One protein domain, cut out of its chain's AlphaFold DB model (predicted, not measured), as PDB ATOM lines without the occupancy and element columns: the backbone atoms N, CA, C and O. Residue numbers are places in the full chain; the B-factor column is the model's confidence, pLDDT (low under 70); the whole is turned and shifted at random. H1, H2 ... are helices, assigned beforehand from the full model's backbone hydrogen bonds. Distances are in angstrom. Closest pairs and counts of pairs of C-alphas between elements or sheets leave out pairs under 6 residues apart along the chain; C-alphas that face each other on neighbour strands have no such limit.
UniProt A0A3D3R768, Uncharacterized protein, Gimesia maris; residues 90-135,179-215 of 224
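AT A GLANCE: This is residues 90 to 135 and 179 to 215 of the 224 residues of an uncharacterized protein of Gimesia maris (UniProt A0A3D3R768). H1 and H2 form a hairpin, with H4 packed on both in one compact body. Residues 179 to 194, mostly of H3, stick out as an arm. The printed part, 83 residues with four named helices, H1 to H4, is all helix and loose, radius of gyration of the C-alphas 15.0 A, spanning 54 by 33 by 16 A.

HOW THE PARTS SIT: H1, residues 92 to 110, and H2, residues 115 to 132, form a hairpin at a shallow tilt of 2 degrees. H3, residues 181 to 201, touches H2 with residues 196 to 201 alone, closest at C-alphas Gly 124 and Met 200, 4.5 A. H4, residues 203 to 211, touches H1, closest at C-alphas Arg 93 and Cys 211, 5.5 A. Every O i to N i+4 pair is within hydrogen-bond range in H1, H3 and H4, 12 of 14 in H2.

IN THESE COORDINATES: H1 begins at C-alpha 92 (129.076, 299.525, 246.434); H4 ends at C-alpha 211 (129.969, 301.496, 238.126).

THE WHOLE: Residues 136 to 178 are cut out; C-alphas 135 and 179 are 34.3 A apart. In the printed part 18 residues have a pLDDT under 70, among them residues 179 to 190.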
ATOM      1  N   PRO A  90     126.142 294.709 244.512       63.84
ATOM      2  CA  PRO A  90     124.941 295.536 244.383       63.84
ATOM      3  C   PRO A  90     125.026 296.835 245.217       63.84
ATOM      4  O   PRO A  90     124.538 297.871 244.773       63.84
ATOM      5  N   TRP A  91     125.699 296.810 246.377       74.38
ATOM      6  CA  TRP A  91     125.693 297.914 247.355       74.38
ATOM      7  C   TRP A  91     126.810 298.949 247.188       74.38
ATOM      8  O   TRP A  91     126.617 300.113 247.531       74.38
ATOM      9  N   THR A  92     127.969 298.573 246.642       77.19
ATOM     10  CA  THR A  92     129.076 299.525 246.434       77.19
ATOM     11  C   THR A  92     128.862 300.417 245.206       77.19
ATOM     12  O   THR A  92     129.455 301.490 245.124       77.19
ATOM     13  N   ARG A  93     127.984 300.020 244.271       78.31
ATOM     14  CA  ARG A  93     127.641 300.764 243.041       78.31
ATOM     15  C   ARG A  93     127.130 302.187 243.275       78.31
ATOM     16  O   ARG A  93     127.699 303.094 242.672       78.31
ATOM     17  N   PRO A  94     126.102 302.436 244.113       84.00
ATOM     18  CA  PRO A  94     125.634 303.802 244.349       84.00
ATOM     19  C   PRO A  94     126.734 304.696 244.935       84.00
ATOM     20  O   PRO A  94     126.822 305.870 244.584       84.00
ATOM     21  N   ILE A  95     127.616 304.136 245.770       85.06
ATOM     22  CA  ILE A  95     128.725 304.878 246.381       85.06
ATOM     23  C   ILE A  95     129.814 305.177 245.340       85.06
ATOM     24  O   ILE A  95     130.298 306.305 245.269       85.06
ATOM     25  N   ALA A  96     130.155 304.208 244.482       85.19
ATOM     26  CA  ALA A  96     131.084 304.414 243.372       85.19
ATOM     27  C   ALA A  96     130.566 305.472 242.379       85.19
ATOM     28  O   ALA A  96     131.318 306.364 241.984       85.19
ATOM     29  N   ALA A  97     129.271 305.440 242.048       86.06
ATOM     30  CA  ALA A  97     128.635 306.432 241.185       86.06
ATOM     31  C   ALA A  97     128.664 307.838 241.801       86.06
ATOM     32  O   ALA A  97     128.978 308.809 241.112       86.06
ATOM     33  N   LEU A  98     128.403 307.954 243.106       89.19
ATOM     34  CA  LEU A  98     128.483 309.228 243.820       89.19
ATOM     35  C   LEU A  98     129.910 309.794 243.808       89.19
ATOM     36  O   LEU A  98     130.098 310.961 243.465       89.19
ATOM     37  N   LEU A  99     130.922 308.974 244.108       87.12
ATOM     38  CA  LEU A  99     132.328 309.390 244.040       87.12
ATOM     39  C   LEU A  99     132.743 309.788 242.617       87.12
ATOM     40  O   LEU A  99     133.505 310.739 242.441       87.12
ATOM     41  N   PHE A 100     132.218 309.108 241.595       87.38
ATOM     42  CA  PHE A 100     132.467 309.461 240.199       87.38
ATOM     43  C   PHE A 100     131.886 310.836 239.843       87.38
ATOM     44  O   PHE A 100     132.571 311.655 239.231       87.38
ATOM     45  N   ILE A 101     130.658 311.132 240.282       89.44
ATOM     46  CA  ILE A 101     130.040 312.454 240.097       89.44
ATOM     47  C   ILE A 101     130.864 313.536 240.805       89.44
ATOM     48  O   ILE A 101     131.111 314.592 240.223       89.44
ATOM     49  N   VAL A 102     131.354 313.269 242.021       88.44
ATOM     50  CA  VAL A 102     132.242 314.192 242.746       88.44
ATOM     51  C   VAL A 102     133.525 314.466 241.952       88.44
ATOM     52  O   VAL A 102     133.911 315.625 241.818       88.44
ATOM     53  N   CYS A 103     134.145 313.444 241.352       85.94
ATOM     54  CA  CYS A 103     135.294 313.629 240.456       85.94
ATOM     55  C   CYS A 103     134.974 314.543 239.263       85.94
ATOM     56  O   CYS A 103     135.772 315.424 238.942       85.94
ATOM     57  N   LEU A 104     133.818 314.358 238.618       87.56
ATOM     58  CA  LEU A 104     133.399 315.191 237.486       87.56
ATOM     59  C   LEU A 104     133.148 316.644 237.901       87.56
ATOM     60  O   LEU A 104     133.550 317.557 237.182       87.56
ATOM     61  N   LEU A 105     132.537 316.872 239.065       87.88
ATOM     62  CA  LEU A 105     132.325 318.219 239.601       87.88
ATOM     63  C   LEU A 105     133.655 318.905 239.922       87.88
ATOM     64  O   LEU A 105     133.856 320.057 239.542       87.88
ATOM     65  N   LEU A 106     134.590 318.198 240.564       86.06
ATOM     66  CA  LEU A 106     135.928 318.725 240.851       86.06
ATOM     67  C   LEU A 106     136.653 319.142 239.569       86.06
ATOM     68  O   LEU A 106     137.232 320.229 239.529       86.06
ATOM     69  N   PHE A 107     136.564 318.316 238.524       86.38
ATOM     70  CA  PHE A 107     137.111 318.616 237.204       86.38
ATOM     71  C   PHE A 107     136.430 319.829 236.555       86.38
ATOM     72  O   PHE A 107     137.115 320.712 236.045       86.38
ATOM     73  N   TYR A 108     135.099 319.904 236.607       86.94
ATOM     74  CA  TYR A 108     134.327 321.005 236.028       86.94
ATOM     75  C   TYR A 108     134.642 322.355 236.690       86.94
ATOM     76  O   TYR A 108     134.829 323.348 235.994       86.94
ATOM     77  N   PHE A 109     134.743 322.392 238.024       86.62
ATOM     78  CA  PHE A 109     134.977 323.637 238.763       86.62
ATOM     79  C   PHE A 109     136.438 324.102 238.768       86.62
ATOM     80  O   PHE A 109     136.681 325.304 238.821       86.62
ATOM     81  N   ASN A 110     137.409 323.183 238.735       83.44
ATOM     82  CA  ASN A 110     138.831 323.529 238.884       83.44
ATOM     83  C   ASN A 110     139.632 323.423 237.575       83.44
ATOM     84  O   ASN A 110     140.764 323.908 237.514       83.44
ATOM     85  N   GLY A 111     139.072 322.793 236.537       79.56
ATOM     86  CA  GLY A 111     139.779 322.493 235.294       79.56
ATOM     87  C   GLY A 111     140.926 321.488 235.472       79.56
ATOM     88  O   GLY A 111     141.066 320.825 236.501       79.56
ATOM     89  N   ILE A 112     141.775 321.369 234.446       79.94
ATOM     90  CA  ILE A 112     142.972 320.515 234.478       79.94
ATOM     91  C   ILE A 112     144.116 321.309 235.110       79.94
ATOM     92  O   ILE A 112     144.735 322.148 234.458       79.94
ATOM     93  N   ASN A 113     144.404 321.049 236.384       81.69
ATOM     94  CA  ASN A 113     145.512 321.674 237.106       81.69
ATOM     95  C   ASN A 113     146.170 320.664 238.062       81.69
ATOM     96  O   ASN A 113     145.551 319.679 238.456       81.69
ATOM     97  N   VAL A 114     147.412 320.913 238.478       79.12
ATOM     98  CA  VAL A 114     148.172 320.067 239.415       79.12
ATOM     99  C   VAL A 114     147.437 319.903 240.753       79.12
ATOM    100  O   VAL A 114     147.482 318.838 241.366       79.12
ATOM    101  N   HIS A 115     146.677 320.914 241.178       81.38
ATOM    102  CA  HIS A 115     145.842 320.837 242.381       81.38
ATOM    103  C   HIS A 115     144.718 319.790 242.290       81.38
ATOM    104  O   HIS A 115     144.265 319.302 243.321       81.38
ATOM    105  N   LEU A 116     144.312 319.382 241.082       80.38
ATOM    106  CA  LEU A 116     143.329 318.316 240.876       80.38
ATOM    107  C   LEU A 116     143.806 316.985 241.480       80.38
ATOM    108  O   LEU A 116     143.013 316.262 242.078       80.38
ATOM    109  N   PHE A 117     145.112 316.702 241.410       77.31
ATOM    110  CA  PHE A 117     145.691 315.495 242.001       77.31
ATOM    111  C   PHE A 117     145.550 315.471 243.524       77.31
ATOM    112  O   PHE A 117     145.293 314.414 244.091       77.31
ATOM    113  N   LEU A 118     145.642 316.628 244.191       82.50
ATOM    114  CA  LEU A 118     145.433 316.718 245.639       82.50
ATOM    115  C   LEU A 118     143.985 316.384 246.018       82.50
ATOM    116  O   LEU A 118     143.764 315.684 247.005       82.50
ATOM    117  N   TYR A 119     143.009 316.812 245.213       82.62
ATOM    118  CA  TYR A 119     141.598 316.461 245.418       82.62
ATOM    119  C   TYR A 119     141.286 314.995 245.089       82.62
ATOM    120  O   TYR A 119     140.346 314.423 245.636       82.62
ATOM    121  N   PHE A 120     142.086 314.363 244.232       83.94
ATOM    122  CA  PHE A 120     141.942 312.955 243.868       83.94
ATOM    123  C   PHE A 120     142.499 311.986 244.912       83.94
ATOM    124  O   PHE A 120     142.008 310.865 244.982       83.94
ATOM    125  N   ILE A 121     143.422 312.406 245.782       83.56
ATOM    126  CA  ILE A 121     143.933 311.575 246.889       83.56
ATOM    127  C   ILE A 121     142.807 311.034 247.798       83.56
ATOM    128  O   ILE A 121     142.727 309.814 247.966       83.56
ATOM    129  N   PRO A 122     141.914 311.864 248.381       85.94
ATOM    130  CA  PRO A 122     140.844 311.353 249.240       85.94
ATOM    131  C   PRO A 122     139.835 310.493 248.471       85.94
ATOM    132  O   PRO A 122     139.335 309.506 249.008       85.94
ATOM    133  N   VAL A 123     139.570 310.813 247.199       85.12
ATOM    134  CA  VAL A 123     138.675 310.010 246.355       85.12
ATOM    135  C   VAL A 123     139.305 308.656 246.004       85.12
ATOM    136  O   VAL A 123     138.626 307.630 246.045       85.12
ATOM    137  N   GLY A 124     140.607 308.621 245.726       83.19
ATOM    138  CA  GLY A 124     141.380 307.400 245.513       83.19
ATOM    139  C   GLY A 124     141.363 306.505 246.751       83.19
ATOM    140  O   GLY A 124     141.056 305.321 246.640       83.19
ATOM    141  N   LEU A 125     141.563 307.074 247.945       85.75
ATOM    142  CA  LEU A 125     141.443 306.344 249.214       85.75
ATOM    143  C   LEU A 125     140.036 305.773 249.432       85.75
ATOM    144  O   LEU A 125     139.900 304.603 249.789       85.75
ATOM    145  N   ALA A 126     138.986 306.559 249.177       84.75
ATOM    146  CA  ALA A 126     137.605 306.080 249.255       84.75
ATOM    147  C   ALA A 126     137.334 304.943 248.251       84.75
ATOM    148  O   ALA A 126     136.643 303.977 248.571       84.75
ATOM    149  N   THR A 127     137.939 305.015 247.065       82.44
ATOM    150  CA  THR A 127     137.859 303.964 246.043       82.44
ATOM    151  C   THR A 127     138.568 302.685 246.500       82.44
ATOM    152  O   THR A 127     138.019 301.597 246.342       82.44
ATOM    153  N   ILE A 128     139.742 302.793 247.138       82.25
ATOM    154  CA  ILE A 128     140.449 301.655 247.750       82.25
ATOM    155  C   ILE A 128     139.586 301.017 248.846       82.25
ATOM    156  O   ILE A 128     139.446 299.797 248.887       82.25
ATOM    157  N   LEU A 129     138.967 301.819 249.714       84.31
ATOM    158  CA  LEU A 129     138.086 301.303 250.765       84.31
ATOM    159  C   LEU A 129     136.874 300.564 250.186       84.31
ATOM    160  O   LEU A 129     136.562 299.464 250.634       84.31
ATOM    161  N   LEU A 130     136.239 301.105 249.142       80.19
ATOM    162  CA  LEU A 130     135.175 300.403 248.416       80.19
ATOM    163  C   LEU A 130     135.647 299.087 247.789       80.19
ATOM    164  O   LEU A 130     134.847 298.159 247.637       80.19
ATOM    165  N   LEU A 131     136.931 298.991 247.428       74.94
ATOM    166  CA  LEU A 131     137.507 297.735 246.973       74.94
ATOM    167  C   LEU A 131     137.577 296.695 248.094       74.94
ATOM    168  O   LEU A 131     137.167 295.559 247.866       74.94
ATOM    169  N   PHE A 132     138.013 297.093 249.290       75.94
ATOM    170  CA  PHE A 132     138.112 296.212 250.461       75.94
ATOM    171  C   PHE A 132     136.759 295.775 251.028       75.94
ATOM    172  O   PHE A 132     136.630 294.642 251.474       75.94
ATOM    173  N   PHE A 133     135.741 296.634 250.979       74.00
ATOM    174  CA  PHE A 133     134.372 296.276 251.377       74.00
ATOM    175  C   PHE A 133     133.587 295.557 250.266       74.00
ATOM    176  O   PHE A 133     132.376 295.386 250.381       74.00
ATOM    177  N   GLY A 134     134.268 295.199 249.172       61.06
ATOM    178  CA  GLY A 134     133.680 294.828 247.890       61.06
ATOM    179  C   GLY A 134     132.730 293.647 247.931       61.06
ATOM    180  O   GLY A 134     131.645 293.786 247.392       61.06
ATOM    181  N   ASP A 135     133.110 292.555 248.581       57.03
ATOM    182  CA  ASP A 135     132.273 291.380 248.805       57.03
ATOM    183  C   ASP A 135     132.884 290.606 249.993       57.03
ATOM    184  O   ASP A 135     134.113 290.598 250.137       57.03
ATOM    185  N   ARG A 179     161.874 276.253 241.621       45.59
ATOM    186  CA  ARG A 179     162.651 277.400 241.101       45.59
ATOM    187  C   ARG A 179     161.805 278.582 240.607       45.59
ATOM    188  O   ARG A 179     162.374 279.555 240.130       45.59
ATOM    189  N   ARG A 180     160.469 278.534 240.728       49.66
ATOM    190  CA  ARG A 180     159.547 279.506 240.089       49.66
ATOM    191  C   ARG A 180     158.733 280.391 241.055       49.66
ATOM    192  O   ARG A 180     158.086 281.327 240.597       49.66
ATOM    193  N   SER A 181     158.773 280.164 242.373       51.16
ATOM    194  CA  SER A 181     157.942 280.911 243.342       51.16
ATOM    195  C   SER A 181     158.376 282.367 243.570       51.16
ATOM    196  O   SER A 181     157.543 283.214 243.885       51.16
ATOM    197  N   PHE A 182     159.660 282.683 243.378       46.97
ATOM    198  CA  PHE A 182     160.196 284.015 243.669       46.97
ATOM    199  C   PHE A 182     159.757 285.076 242.646       46.97
ATOM    200  O   PHE A 182     159.273 286.138 243.032       46.97
ATOM    201  N   LEU A 183     159.836 284.765 241.344       51.38
ATOM    202  CA  LEU A 183     159.442 285.684 240.265       51.38
ATOM    203  C   LEU A 183     157.929 285.952 240.246       51.38
ATOM    204  O   LEU A 183     157.513 287.089 240.043       51.38
ATOM    205  N   ARG A 184     157.106 284.934 240.535       48.09
ATOM    206  CA  ARG A 184     155.643 285.080 240.616       48.09
ATOM    207  C   ARG A 184     155.220 285.976 241.783       48.09
ATOM    208  O   ARG A 184     154.358 286.833 241.616       48.09
ATOM    209  N   ASN A 185     155.867 285.829 242.940       53.94
ATOM    210  CA  ASN A 185     155.598 286.676 244.102       53.94
ATOM    211  C   ASN A 185     156.089 288.119 243.904       53.94
ATOM    212  O   ASN A 185     155.448 289.040 244.407       53.94
ATOM    213  N   LEU A 186     157.189 288.336 243.171       54.12
ATOM    214  CA  LEU A 186     157.634 289.688 242.808       54.12
ATOM    215  C   LEU A 186     156.660 290.357 241.830       54.12
ATOM    216  O   LEU A 186     156.260 291.495 242.060       54.12
ATOM    217  N   GLY A 187     156.238 289.642 240.783       58.84
ATOM    218  CA  GLY A 187     155.294 290.154 239.786       58.84
ATOM    219  C   GLY A 187     153.940 290.532 240.390       58.84
ATOM    220  O   GLY A 187     153.432 291.616 240.116       58.84
ATOM    221  N   ALA A 188     153.403 289.700 241.287       59.53
ATOM    222  CA  ALA A 188     152.141 289.982 241.974       59.53
ATOM    223  C   ALA A 188     152.219 291.238 242.864       59.53
ATOM    224  O   ALA A 188     151.304 292.060 242.860       59.53
ATOM    225  N   LYS A 189     153.332 291.436 243.585       61.84
ATOM    226  CA  LYS A 189     153.538 292.625 244.433       61.84
ATOM    227  C   LYS A 189     153.695 293.907 243.612       61.84
ATOM    228  O   LYS A 189     153.135 294.934 243.983       61.84
ATOM    229  N   ILE A 190     154.429 293.840 242.499       65.75
ATOM    230  CA  ILE A 190     154.611 294.974 241.580       65.75
ATOM    231  C   ILE A 190     153.281 295.338 240.909       65.75
ATOM    232  O   ILE A 190     152.942 296.515 240.829       65.75
ATOM    233  N   SER A 191     152.500 294.338 240.492       71.81
ATOM    234  CA  SER A 191     151.170 294.542 239.912       71.81
ATOM    235  C   SER A 191     150.218 295.229 240.897       71.81
ATOM    236  O   SER A 191     149.571 296.207 240.532       71.81
ATOM    237  N   LEU A 192     150.195 294.801 242.161       73.81
ATOM    238  CA  LEU A 192     149.340 295.405 243.186       73.81
ATOM    239  C   LEU A 192     149.720 296.867 243.465       73.81
ATOM    240  O   LEU A 192     148.845 297.730 243.536       73.81
ATOM    241  N   LEU A 193     151.019 297.165 243.568       75.38
ATOM    242  CA  LEU A 193     151.504 298.531 243.783       75.38
ATOM    243  C   LEU A 193     151.172 299.450 242.598       75.38
ATOM    244  O   LEU A 193     150.753 300.587 242.806       75.38
ATOM    245  N   LEU A 194     151.299 298.946 241.366       75.62
ATOM    246  CA  LEU A 194     150.912 299.669 240.153       75.62
ATOM    247  C   LEU A 194     149.410 299.992 240.146       75.62
ATOM    248  O   LEU A 194     149.031 301.124 239.854       75.62
ATOM    249  N   VAL A 195     148.561 299.024 240.503       72.25
ATOM    250  CA  VAL A 195     147.103 299.210 240.586       72.25
ATOM    251  C   VAL A 195     146.741 300.253 241.643       72.25
ATOM    252  O   VAL A 195     145.898 301.111 241.391       72.25
ATOM    253  N   LEU A 196     147.411 300.234 242.797       76.38
ATOM    254  CA  LEU A 196     147.181 301.200 243.874       76.38
ATOM    255  C   LEU A 196     147.603 302.621 243.469       76.38
ATOM    256  O   LEU A 196     146.887 303.584 243.741       76.38
ATOM    257  N   LEU A 197     148.724 302.751 242.756       75.69
ATOM    258  CA  LEU A 197     149.193 304.028 242.218       75.69
ATOM    259  C   LEU A 197     148.255 304.562 241.124       75.69
ATOM    260  O   LEU A 197     147.942 305.752 241.111       75.69
ATOM    261  N   LEU A 198     147.741 303.680 240.262       73.19
ATOM    262  CA  LEU A 198     146.748 304.024 239.244       73.19
ATOM    263  C   LEU A 198     145.418 304.472 239.870       73.19
ATOM    264  O   LEU A 198     144.814 305.422 239.378       73.19
ATOM    265  N   LEU A 199     144.995 303.859 240.984       74.44
ATOM    266  CA  LEU A 199     143.793 304.268 241.725       74.44
ATOM    267  C   LEU A 199     143.899 305.688 242.294       74.44
ATOM    268  O   LEU A 199     142.906 306.409 242.328       74.44
ATOM    269  N   MET A 200     145.091 306.080 242.744       74.19
ATOM    270  CA  MET A 200     145.337 307.400 243.330       74.19
ATOM    271  C   MET A 200     145.537 308.480 242.261       74.19
ATOM    272  O   MET A 200     145.145 309.626 242.465       74.19
ATOM    273  N   LEU A 201     146.135 308.124 241.119       74.62
ATOM    274  CA  LEU A 201     146.435 309.062 240.033       74.62
ATOM    275  C   LEU A 201     145.251 309.260 239.072       74.62
ATOM    276  O   LEU A 201     145.079 310.344 238.517       74.62
ATOM    277  N   MET A 202     144.437 308.218 238.876       77.25
ATOM    278  CA  MET A 202     143.289 308.192 237.963       77.25
ATOM    279  C   MET A 202     142.033 307.574 238.625       77.25
ATOM    280  O   MET A 202     141.459 306.621 238.080       77.25
ATOM    281  N   PRO A 203     141.527 308.128 239.751       77.38
ATOM    282  CA  PRO A 203     140.287 307.648 240.364       77.38
ATOM    283  C   PRO A 203     139.076 307.578 239.417       77.38
ATOM    284  O   PRO A 203     138.343 306.592 239.497       77.38
ATOM    285  N   PRO A 204     138.821 308.548 238.503       76.62
ATOM    286  CA  PRO A 204     137.603 308.517 237.694       76.62
ATOM    287  C   PRO A 204     137.543 307.312 236.749       76.62
ATOM    288  O   PRO A 204     136.459 306.783 236.527       76.62
ATOM    289  N   VAL A 205     138.682 306.829 236.240       78.44
ATOM    290  CA  VAL A 205     138.726 305.638 235.372       78.44
ATOM    291  C   VAL A 205     138.320 304.387 236.152       78.44
ATOM    292  O   VAL A 205     137.515 303.588 235.681       78.44
ATOM    293  N   MET A 206     138.827 304.239 237.377       74.25
ATOM    294  CA  MET A 206     138.515 303.089 238.229       74.25
ATOM    295  C   MET A 206     137.091 303.133 238.774       74.25
ATOM    296  O   MET A 206     136.411 302.111 238.801       74.25
ATOM    297  N   LEU A 207     136.607 304.311 239.164       77.50
ATOM    298  CA  LEU A 207     135.224 304.495 239.598       77.50
ATOM    299  C   LEU A 207     134.236 304.206 238.467       77.50
ATOM    300  O   LEU A 207     133.213 303.573 238.705       77.50
ATOM    301  N   LEU A 208     134.571 304.586 237.232       80.88
ATOM    302  CA  LEU A 208     133.796 304.223 236.051       80.88
ATOM    303  C   LEU A 208     133.738 302.701 235.870       80.88
ATOM    304  O   LEU A 208     132.649 302.167 235.690       80.88
ATOM    305  N   LEU A 209     134.863 301.989 236.002       75.06
ATOM    306  CA  LEU A 209     134.881 300.519 235.972       75.06
ATOM    307  C   LEU A 209     134.050 299.895 237.106       75.06
ATOM    308  O   LEU A 209     133.361 298.904 236.881       75.06
ATOM    309  N   LEU A 210     134.062 300.492 238.300       74.44
ATOM    310  CA  LEU A 210     133.271 300.047 239.455       74.44
ATOM    311  C   LEU A 210     131.765 300.309 239.316       74.44
ATOM    312  O   LEU A 210     130.967 299.643 239.976       74.44
ATOM    313  N   CYS A 211     131.368 301.262 238.472       74.00
ATOM    314  CA  CYS A 211     129.969 301.496 238.126       74.00
ATOM    315  C   CYS A 211     129.408 300.403 237.203       74.00
ATOM    316  O   CYS A 211     128.193 300.184 237.196       74.00
ATOM    317  N   PHE A 212     130.261 299.708 236.443       71.88
ATOM    318  CA  PHE A 212     129.823 298.611 235.587       71.88
ATOM    319  C   PHE A 212     129.598 297.326 236.392       71.88
ATOM    320  O   PHE A 212     130.317 297.043 237.352       71.88
ATOM    321  N   PRO A 213     128.585 296.522 236.020       59.81
ATOM    322  CA  PRO A 213     128.377 295.231 236.646       59.81
ATOM    323  C   PRO A 213     129.556 294.315 236.305       59.81
ATOM    324  O   PRO A 213     129.651 293.814 235.190       59.81
ATOM    325  N   PHE A 214     130.423 294.056 237.281       57.81
ATOM    326  CA  PHE A 214     131.228 292.842 237.259       57.81
ATOM    327  C   PHE A 214     130.287 291.688 237.615       57.81
ATOM    328  O   PHE A 214     129.801 291.597 238.743       57.81
ATOM    329  N   SER A 215     129.939 290.865 236.633       52.62
ATOM    330  CA  SER A 215     129.353 289.552 236.889       52.62
ATOM    331  C   SER A 215     130.502 288.595 237.163       52.62
ATOM    332  O   SER A 215     131.338 288.394 236.282       52.62
TER     333      SER A 215